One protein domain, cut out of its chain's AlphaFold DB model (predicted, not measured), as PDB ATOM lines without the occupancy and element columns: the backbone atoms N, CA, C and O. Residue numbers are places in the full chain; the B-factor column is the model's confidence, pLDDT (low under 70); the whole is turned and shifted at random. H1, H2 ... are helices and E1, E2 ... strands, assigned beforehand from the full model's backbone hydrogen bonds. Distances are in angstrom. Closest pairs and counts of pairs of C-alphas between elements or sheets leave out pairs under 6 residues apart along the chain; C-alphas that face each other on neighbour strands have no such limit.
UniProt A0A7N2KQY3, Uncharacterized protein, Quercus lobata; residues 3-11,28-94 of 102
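This is residues 3 to 11 and 28 to 94 of the 102 residues of an uncharacterized protein of Quercus lobata (UniProt A0A7N2KQY3). With little regular structure, helices H2, H3 and H4 make a small cluster; the long loop of residues 34 to 60 reaches one end of the outline, H1 the other, and residues 87 to 94, including E1, stick out. The printed part has 76 residues, mostly helix by class, with 30 in named elements, in the order H1, H2, H3, H4, E1. It is loose and elongated, radius of gyration of the C-alphas 14.4 A, spanning 47 by 29 by 20 A.

H4, residues 70 to 78, touches H2, residues 28 to 33, about perpendicular at 87 degrees; their closest C-alphas, Tyr 33 and Leu 77, are 5.3 A apart. H4 touches H3, residues 61 to 64, closest at the C-alphas of Phe 62 and Phe 73, 5.8 A. H1, residues 3 to 10, is apart from H4. E1, residues 89 to 91, pairs with no named strand. Every O i to N i+4 pair is within hydrogen-bond range in H1, H2 and H4; H3 is too short for one.

H4 is 12.0 A long from C-alpha 70 at (182.325, 149.568, 162.590); H1 is 10.5 A long. E1 ends at C-alpha 91, (166.796, 140.032, 145.349).

Residues 12 to 27 are not printed, a gap of 31.8 A between C-alphas 11 and 28. The link H2 to H3 is long. No printed residue is under pLDDT 70.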
ATOM      1  N   TRP A   3     183.985 143.188 144.189       93.56
ATOM      2  CA  TRP A   3     185.129 142.813 143.351       93.56
ATOM      3  C   TRP A   3     184.791 141.760 142.286       93.56
ATOM      4  O   TRP A   3     185.391 141.780 141.219       93.56
ATOM      5  N   ALA A   4     183.841 140.855 142.544       93.75
ATOM      6  CA  ALA A   4     183.513 139.785 141.602       93.75
ATOM      7  C   ALA A   4     182.854 140.339 140.334       93.75
ATOM      8  O   ALA A   4     183.162 139.883 139.237       93.75
ATOM      9  N   LEU A   5     182.013 141.370 140.484       93.50
ATOM     10  CA  LEU A   5     181.412 142.080 139.356       93.50
ATOM     11  C   LEU A   5     182.484 142.800 138.525       93.50
ATOM     12  O   LEU A   5     182.447 142.752 137.299       93.50
ATOM     13  N   ASN A   6     183.480 143.398 139.189       92.69
ATOM     14  CA  ASN A   6     184.592 144.054 138.500       92.69
ATOM     15  C   ASN A   6     185.420 143.050 137.684       92.69
ATOM     16  O   ASN A   6     185.693 143.312 136.517       92.69
ATOM     17  N   ILE A   7     185.748 141.886 138.259       94.94
ATOM     18  CA  ILE A   7     186.479 140.829 137.543       94.94
ATOM     19  C   ILE A   7     185.671 140.320 136.347       94.94
ATOM     20  O   ILE A   7     186.225 140.212 135.258       94.94
ATOM     21  N   ALA A   8     184.375 140.031 136.514       94.12
ATOM     22  CA  ALA A   8     183.531 139.582 135.405       94.12
ATOM     23  C   ALA A   8     183.584 140.579 134.235       94.12
ATOM     24  O   ALA A   8     183.885 140.194 133.106       94.12
ATOM     25  N   ARG A   9     183.433 141.874 134.530       91.00
ATOM     26  CA  ARG A   9     183.514 142.944 133.532       91.00
ATOM     27  C   ARG A   9     184.878 143.039 132.851       91.00
ATOM     28  O   ARG A   9     184.929 143.193 131.635       91.00
ATOM     29  N   GLU A  10     185.975 142.958 133.601       94.38
ATOM     30  CA  GLU A  10     187.335 142.972 133.036       94.38
ATOM     31  C   GLU A  10     187.572 141.808 132.064       94.38
ATOM     32  O   GLU A  10     188.361 141.933 131.130       94.38
ATOM     33  N   GLN A  11     186.864 140.695 132.258       96.38
ATOM     34  CA  GLN A  11     186.883 139.537 131.364       96.38
ATOM     35  C   GLN A  11     185.830 139.611 130.241       96.38
ATOM     36  O   GLN A  11     185.694 138.660 129.476       96.38
ATOM     37  N   ILE A  28     167.435 149.975 153.387       95.94
ATOM     38  CA  ILE A  28     168.142 150.610 154.513       95.94
ATOM     39  C   ILE A  28     169.646 150.734 154.219       95.94
ATOM     40  O   ILE A  28     170.227 151.806 154.408       95.94
ATOM     41  N   TYR A  29     170.289 149.668 153.725       95.50
ATOM     42  CA  TYR A  29     171.708 149.720 153.350       95.50
ATOM     43  C   TYR A  29     171.970 150.711 152.218       95.50
ATOM     44  O   TYR A  29     172.946 151.457 152.288       95.50
ATOM     45  N   TYR A  30     171.101 150.755 151.207       95.31
ATOM     46  CA  TYR A  30     171.208 151.688 150.089       95.31
ATOM     47  C   TYR A  30     171.130 153.143 150.554       95.31
ATOM     48  O   TYR A  30     171.998 153.948 150.209       95.31
ATOM     49  N   HIS A  31     170.153 153.478 151.395       95.31
ATOM     50  CA  HIS A  31     170.016 154.828 151.932       95.31
ATOM     51  C   HIS A  31     171.179 155.214 152.850       95.31
ATOM     52  O   HIS A  31     171.649 156.355 152.785       95.31
ATOM     53  N   GLY A  32     171.694 154.267 153.643       94.25
ATOM     54  CA  GLY A  32     172.912 154.462 154.432       94.25
ATOM     55  C   GLY A  32     174.144 154.699 153.553       94.25
ATOM     56  O   GLY A  32     174.915 155.621 153.809       94.25
ATOM     57  N   TYR A  33     174.301 153.932 152.470       94.94
ATOM     58  CA  TYR A  33     175.401 154.077 151.510       94.94
ATOM     59  C   TYR A  33     175.355 155.419 150.769       94.94
ATOM     60  O   TYR A  33     176.377 156.093 150.651       94.94
ATOM     61  N   LYS A  34     174.171 155.850 150.315       94.44
ATOM     62  CA  LYS A  34     173.974 157.153 149.656       94.44
ATOM     63  C   LYS A  34     174.001 158.341 150.629       94.44
ATOM     64  O   LYS A  34     173.904 159.479 150.181       94.44
ATOM     65  N   GLY A  35     174.090 158.101 151.941       92.81
ATOM     66  CA  GLY A  35     174.071 159.144 152.974       92.81
ATOM     67  C   GLY A  35     172.720 159.846 153.144       92.81
ATOM     68  O   GLY A  35     172.647 160.894 153.780       92.81
ATOM     69  N   THR A  36     171.648 159.284 152.577       93.88
ATOM     70  CA  THR A  36     170.277 159.812 152.714       93.88
ATOM     71  C   THR A  36     169.601 159.335 153.999       93.88
ATOM     72  O   THR A  36     168.678 159.981 154.484       93.88
ATOM     73  N   LEU A  37     170.110 158.253 154.593       94.69
ATOM     74  CA  LEU A  37     169.843 157.840 155.964       94.69
ATOM     75  C   LEU A  37     171.058 158.194 156.827       94.69
ATOM     76  O   LEU A  37     172.133 157.617 156.659       94.69
ATOM     77  N   LYS A  38     170.892 159.138 157.755       93.12
ATOM     78  CA  LYS A  38     171.944 159.512 158.705       93.12
ATOM     79  C   LYS A  38     171.967 158.549 159.887       93.12
ATOM     80  O   LYS A  38     170.921 158.272 160.468       93.12
ATOM     81  N   LEU A  39     173.155 158.046 160.228       92.06
ATOM     82  CA  LEU A  39     173.351 157.056 161.287       92.06
ATOM     83  C   LEU A  39     174.448 157.503 162.270       92.06
ATOM     84  O   LEU A  39     175.504 157.955 161.815       92.06
ATOM     85  N   PRO A  40     174.252 157.332 163.592       91.81
ATOM     86  CA  PRO A  40     173.001 156.902 164.233       91.81
ATOM     87  C   PRO A  40     171.859 157.894 163.952       91.81
ATOM     88  O   PRO A  40     172.118 159.029 163.552       91.81
ATOM     89  N   LEU A  41     170.607 157.445 164.087       93.19
ATOM     90  CA  LEU A  41     169.452 158.299 163.794       93.19
ATOM     91  C   LEU A  41     169.504 159.575 164.652       93.19
ATOM     92  O   LEU A  41     169.680 159.498 165.867       93.19
ATOM     93  N   GLU A  42     169.354 160.737 164.012       89.56
ATOM     94  CA  GLU A  42     169.266 162.036 164.703       89.56
ATOM     95  C   GLU A  42     167.885 162.227 165.357       89.56
ATOM     96  O   GLU A  42     167.776 162.853 166.409       89.56
ATOM     97  N   GLU A  43     166.848 161.642 164.754       92.81
ATOM     98  CA  GLU A  43     165.453 161.709 165.189       92.81
ATOM     99  C   GLU A  43     164.963 160.335 165.684       92.81
ATOM    100  O   GLU A  43     165.517 159.306 165.285       92.81
ATOM    101  N   PRO A  44     163.893 160.265 166.504       93.56
ATOM    102  CA  PRO A  44     163.364 158.994 167.015       93.56
ATOM    103  C   PRO A  44     162.947 158.004 165.922       93.56
ATOM    104  O   PRO A  44     162.940 156.792 166.149       93.56
ATOM    105  N   THR A  45     162.584 158.527 164.749       96.12
ATOM    106  CA  THR A  45     162.106 157.759 163.602       96.12
ATOM    107  C   THR A  45     162.587 158.350 162.281       96.12
ATOM    108  O   THR A  45     162.754 159.563 162.172       96.12
ATOM    109  N   VAL A  46     162.709 157.513 161.253       95.38
ATOM    110  CA  VAL A  46     163.023 157.904 159.877       95.38
ATOM    111  C   VAL A  46     161.972 157.374 158.904       95.38
ATOM    112  O   VAL A  46     161.478 156.256 159.046       95.38
ATOM    113  N   SER A  47     161.641 158.188 157.902       94.75
ATOM    114  CA  SER A  47     160.808 157.789 156.768       94.75
ATOM    115  C   SER A  47     161.705 157.522 155.566       94.75
ATOM    116  O   SER A  47     162.451 158.408 155.148       94.75
ATOM    117  N   LEU A  48     161.617 156.319 155.005       93.88
ATOM    118  CA  LEU A  48     162.277 155.952 153.752       93.88
ATOM    119  C   LEU A  48     161.217 155.740 152.657       93.88
ATOM    120  O   LEU A  48     160.077 155.403 152.987       93.88
ATOM    121  N   PRO A  49     161.550 155.958 151.372       92.38
ATOM    122  CA  PRO A  49     160.642 155.669 150.266       92.38
ATOM    123  C   PRO A  49     160.097 154.238 150.334       92.38
ATOM    124  O   PRO A  49     160.864 153.305 150.566       92.38
ATOM    125  N   SER A  50     158.789 154.078 150.120       89.38
ATOM    126  CA  SER A  50     158.104 152.776 150.054       89.38
ATOM    127  C   SER A  50     158.254 151.894 151.308       89.38
ATOM    128  O   SER A  50     158.093 150.675 151.235       89.38
ATOM    129  N   MET A  51     158.559 152.487 152.469       92.19
ATOM    130  CA  MET A  51     158.739 151.782 153.742       92.19
ATOM    131  C   MET A  51     157.862 152.391 154.845       92.19
ATOM    132  O   MET A  51     157.595 153.595 154.824       92.19
ATOM    133  N   PRO A  52     157.446 151.598 155.850       93.06
ATOM    134  CA  PRO A  52     156.835 152.149 157.054       93.06
ATOM    135  C   PRO A  52     157.822 153.055 157.799       93.06
ATOM    136  O   PRO A  52     159.033 153.000 157.585       93.06
ATOM    137  N   LEU A  53     157.303 153.870 158.715       94.88
ATOM    138  CA  LEU A  53     158.134 154.668 159.609       94.88
ATOM    139  C   LEU A  53     158.995 153.738 160.484       94.88
ATOM    140  O   LEU A  53     158.454 152.850 161.141       94.88
ATOM    141  N   LEU A  54     160.313 153.944 160.492       95.69
ATOM    142  CA  LEU A  54     161.268 153.078 161.191       95.69
ATOM    143  C   LEU A  54     161.883 153.801 162.385       95.69
ATOM    144  O   LEU A  54     162.390 154.912 162.237       95.69
ATOM    145  N   GLY A  55     161.897 153.168 163.553       95.88
ATOM    146  CA  GLY A  55     162.703 153.585 164.695       95.88
ATOM    147  C   GLY A  55     164.096 152.950 164.688       95.88
ATOM    148  O   GLY A  55     164.401 152.056 163.901       95.88
ATOM    149  N   ALA A  56     164.952 153.366 165.624       93.56
ATOM    150  CA  ALA A  56     166.307 152.813 165.750       93.56
ATOM    151  C   ALA A  56     166.326 151.287 165.989       93.56
ATOM    152  O   ALA A  56     167.229 150.606 165.511       93.56
ATOM    153  N   ASN A  57     165.320 150.753 166.690       93.94
ATOM    154  CA  ASN A  57     165.193 149.318 166.973       93.94
ATOM    155  C   ASN A  57     164.695 148.498 165.773       93.94
ATOM    156  O   ASN A  57     164.817 147.276 165.795       93.94
ATOM    157  N   ASP A  58     164.152 149.156 164.746       95.25
ATOM    158  CA  ASP A  58     163.709 148.511 163.506       95.25
ATOM    159  C   ASP A  58     164.855 148.409 162.482       95.25
ATOM    160  O   ASP A  58     164.749 147.701 161.480       95.25
ATOM    161  N   LEU A  59     165.974 149.103 162.727       95.44
ATOM    162  CA  LEU A  59     167.172 149.025 161.897       95.44
ATOM    163  C   LEU A  59     168.018 147.794 162.259       95.44
ATOM    164  O   LEU A  59     168.083 147.396 163.426       95.44
ATOM    165  N   PRO A  60     168.779 147.234 161.300       94.69
ATOM    166  CA  PRO A  60     169.837 146.284 161.622       94.69
ATOM    167  C   PRO A  60     170.776 146.868 162.686       94.69
ATOM    168  O   PRO A  60     171.210 148.014 162.576       94.69
ATOM    169  N   SER A  61     171.126 146.085 163.710       91.75
ATOM    170  CA  SER A  61     171.852 146.579 164.895       91.75
ATOM    171  C   SER A  61     173.160 147.306 164.568       91.75
ATOM    172  O   SER A  61     173.501 148.295 165.207       91.75
ATOM    173  N   PHE A  62     173.873 146.868 163.533       90.38
ATOM    174  CA  PHE A  62     175.110 147.496 163.065       90.38
ATOM    175  C   PHE A  62     174.908 148.794 162.271       90.38
ATOM    176  O   PHE A  62     175.874 149.518 162.042       90.38
ATOM    177  N   MET A  63     173.680 149.078 161.835       91.75
ATOM    178  CA  MET A  63     173.282 150.376 161.291       91.75
ATOM    179  C   MET A  63     172.888 151.324 162.430       91.75
ATOM    180  O   MET A  63     173.250 152.495 162.388       91.75
ATOM    181  N   ALA A  64     172.206 150.822 163.467       90.75
ATOM    182  CA  ALA A  64     171.823 151.611 164.641       90.75
ATOM    183  C   ALA A  64     173.019 151.983 165.543       90.75
ATOM    184  O   ALA A  64     173.110 153.121 166.001       90.75
ATOM    185  N   ASP A  65     173.958 151.056 165.766       88.50
ATOM    186  CA  ASP A  65     175.197 151.261 166.530       88.50
ATOM    187  C   ASP A  65     176.428 151.048 165.635       88.50
ATOM    188  O   ASP A  65     177.088 150.000 165.618       88.50
ATOM    189  N   THR A  66     176.747 152.085 164.862       85.25
ATOM    190  CA  THR A  66     177.880 152.077 163.926       85.25
ATOM    191  C   THR A  66     179.243 152.075 164.633       85.25
ATOM    192  O   THR A  66     180.261 151.738 164.019       85.25
ATOM    193  N   GLY A  67     179.288 152.431 165.923       89.00
ATOM    194  CA  GLY A  67     180.502 152.457 166.735       89.00
ATOM    195  C   GLY A  67     180.973 151.052 167.089       89.00
ATOM    196  O   GLY A  67     182.110 150.687 166.773       89.00
ATOM    197  N   THR A  68     180.085 150.253 167.685       92.12
ATOM    198  CA  THR A  68     180.379 148.874 168.108       92.12
ATOM    199  C   THR A  68     180.660 147.966 166.912       92.12
ATOM    200  O   THR A  68     181.582 147.148 166.943       92.12
ATOM    201  N   TYR A  69     179.921 148.141 165.814       90.31
ATOM    202  CA  TYR A  69     179.989 147.262 164.643       90.31
ATOM    203  C   TYR A  69     180.704 147.881 163.438       90.31
ATOM    204  O   TYR A  69     180.424 147.510 162.298       90.31
ATOM    205  N   ARG A  70     181.668 148.786 163.657       90.81
ATOM    206  CA  ARG A  70     182.325 149.568 162.590       90.81
ATOM    207  C   ARG A  70     182.801 148.740 161.392       90.81
ATOM    208  O   ARG A  70     182.597 149.146 160.252       90.81
ATOM    209  N   ALA A  71     183.436 147.590 161.636       92.25
ATOM    210  CA  ALA A  71     183.949 146.727 160.568       92.25
ATOM    211  C   ALA A  71     182.832 146.042 159.761       92.25
ATOM    212  O   ALA A  71     182.978 145.825 158.560       92.25
ATOM    213  N   LEU A  72     181.718 145.693 160.411       91.38
ATOM    214  CA  LEU A  72     180.562 145.116 159.731       91.38
ATOM    215  C   LEU A  72     179.809 146.197 158.952       91.38
ATOM    216  O   LEU A  72     179.514 145.990 157.779       91.38
ATOM    217  N   PHE A  73     179.587 147.358 159.568       92.44
ATOM    218  CA  PHE A  73     178.987 148.527 158.931       92.44
ATOM    219  C   PHE A  73     179.729 148.908 157.643       92.44
ATOM    220  O   PHE A  73     179.130 148.946 156.569       92.44
ATOM    221  N   SER A  74     181.054 149.085 157.715       92.19
ATOM    222  CA  SER A  74     181.861 149.426 156.539       92.19
ATOM    223  C   SER A  74     181.815 148.336 155.468       92.19
ATOM    224  O   SER A  74     181.696 148.643 154.284       92.19
ATOM    225  N   LYS A  75     181.855 147.057 155.863       92.31
ATOM    226  CA  LYS A  75     181.769 145.931 154.930       92.31
ATOM    227  C   LYS A  75     180.430 145.894 154.199       92.31
ATOM    228  O   LYS A  75     180.444 145.654 152.997       92.31
ATOM    229  N   ILE A  76     179.313 146.114 154.895       92.12
ATOM    230  CA  ILE A  76     177.970 146.120 154.297       92.12
ATOM    231  C   ILE A  76     177.821 147.286 153.323       92.12
ATOM    232  O   ILE A  76     177.460 147.056 152.173       92.12
ATOM    233  N   LEU A  77     178.190 148.510 153.711       91.94
ATOM    234  CA  LEU A  77     178.115 149.648 152.789       91.94
ATOM    235  C   LEU A  77     179.029 149.460 151.573       91.94
ATOM    236  O   LEU A  77     178.640 149.756 150.447       91.94
ATOM    237  N   ASN A  78     180.216 148.883 151.771       92.94
ATOM    238  CA  ASN A  78     181.124 148.582 150.673       92.94
ATOM    239  C   ASN A  78     180.577 147.504 149.718       92.94
ATOM    240  O   ASN A  78     181.025 147.436 148.581       92.94
ATOM    241  N   GLN A  79     179.601 146.672 150.110       92.38
ATOM    242  CA  GLN A  79     178.960 145.742 149.166       92.38
ATOM    243  C   GLN A  79     178.186 146.458 148.055       92.38
ATOM    244  O   GLN A  79     177.963 145.847 147.013       92.38
ATOM    245  N   LEU A  80     177.815 147.721 148.272       94.19
ATOM    246  CA  LEU A  80     177.053 148.554 147.346       94.19
ATOM    247  C   LEU A  80     177.953 149.479 146.508       94.19
ATOM    248  O   LEU A  80     177.442 150.290 145.745       94.19
ATOM    249  N   SER A  81     179.283 149.362 146.619       94.19
ATOM    250  CA  SER A  81     180.236 150.308 146.019       94.19
ATOM    251  C   SER A  81     180.128 150.450 144.498       94.19
ATOM    252  O   SER A  81     180.516 151.479 143.966       94.19
ATOM    253  N   ASN A  82     179.653 149.408 143.814       93.62
ATOM    254  CA  ASN A  82     179.450 149.360 142.366       93.62
ATOM    255  C   ASN A  82     177.997 149.011 142.007       93.62
ATOM    256  O   ASN A  82     177.739 148.429 140.956       93.62
ATOM    257  N   ILE A  83     177.039 149.341 142.886       93.75
ATOM    258  CA  ILE A  83     175.617 149.060 142.648       93.75
ATOM    259  C   ILE A  83     175.083 149.773 141.406       93.75
ATOM    260  O   ILE A  83     174.350 149.171 140.630       93.75
ATOM    261  N   ASP A  84     175.510 151.017 141.182       91.25
ATOM    262  CA  ASP A  84     175.075 151.822 140.038       91.25
ATOM    263  C   ASP A  84     175.692 151.331 138.708       91.25
ATOM    264  O   ASP A  84     175.278 151.760 137.635       91.25
ATOM    265  N   GLU A  85     176.680 150.432 138.768       90.31
ATOM    266  CA  GLU A  85     177.352 149.835 137.605       90.31
ATOM    267  C   GLU A  85     176.763 148.464 137.224       90.31
ATOM    268  O   GLU A  85     177.184 147.866 136.232       90.31
ATOM    269  N   ALA A  86     175.832 147.924 138.018       91.62
ATOM    270  CA  ALA A  86     175.277 146.595 137.802       91.62
ATOM    271  C   ALA A  86     174.153 146.613 136.754       91.62
ATOM    272  O   ALA A  86     173.163 147.323 136.904       91.62
ATOM    273  N   ASN A  87     174.262 145.752 135.736       91.38
ATOM    274  CA  ASN A  87     173.195 145.555 134.745       91.38
ATOM    275  C   ASN A  87     171.946 144.909 135.363       91.38
ATOM    276  O   ASN A  87     170.822 145.195 134.956       91.38
ATOM    277  N   TRP A  88     172.154 144.030 136.347       94.56
ATOM    278  CA  TRP A  88     171.087 143.327 137.047       94.56
ATOM    279  C   TRP A  88     171.362 143.234 138.541       94.56
ATOM    280  O   TRP A  88     172.497 143.042 138.993       94.56
ATOM    281  N   ILE A  89     170.271 143.307 139.295       94.69
ATOM    282  CA  ILE A  89     170.230 143.093 140.732       94.69
ATOM    283  C   ILE A  89     169.197 142.003 140.986       94.69
ATOM    284  O   ILE A  89     168.024 142.148 140.649       94.69
ATOM    285  N   PHE A  90     169.641 140.908 141.586       95.12
ATOM    286  CA  PHE A  90     168.773 139.859 142.089       95.12
ATOM    287  C   PHE A  90     168.498 140.099 143.572       95.12
ATOM    288  O   PHE A  90     169.419 140.348 144.354       95.12
ATOM    289  N   CYS A  91     167.237 139.964 143.962       94.75
ATOM    290  CA  CYS A  91     166.796 140.032 145.349       94.75
ATOM    291  C   CYS A  91     166.172 138.691 145.727       94.75
ATOM    292  O   CYS A  91     165.353 138.152 144.984       94.75
ATOM    293  N   ASN A  92     166.564 138.143 146.875       94.88
ATOM    294  CA  ASN A  92     165.999 136.906 147.405       94.88
ATOM    295  C   ASN A  92     164.646 137.166 148.083       94.88
ATOM    296  O   ASN A  92     164.532 137.157 149.307       94.88
ATOM    297  N   THR A  93     163.641 137.466 147.269       93.56
ATOM    298  CA  THR A  93     162.303 137.867 147.701       93.56
ATOM    299  C   THR A  93     161.285 137.603 146.591       93.56
ATOM    300  O   THR A  93     161.656 137.228 145.478       93.56
ATOM    301  N   VAL A  94     160.003 137.814 146.882       92.31
ATOM    302  CA  VAL A  94     158.917 137.809 145.894       92.31
ATOM    303  C   VAL A  94     158.114 139.094 146.023       92.31
ATOM    304  O   VAL A  94     158.048 139.687 147.099       92.31
TER     305      VAL A  94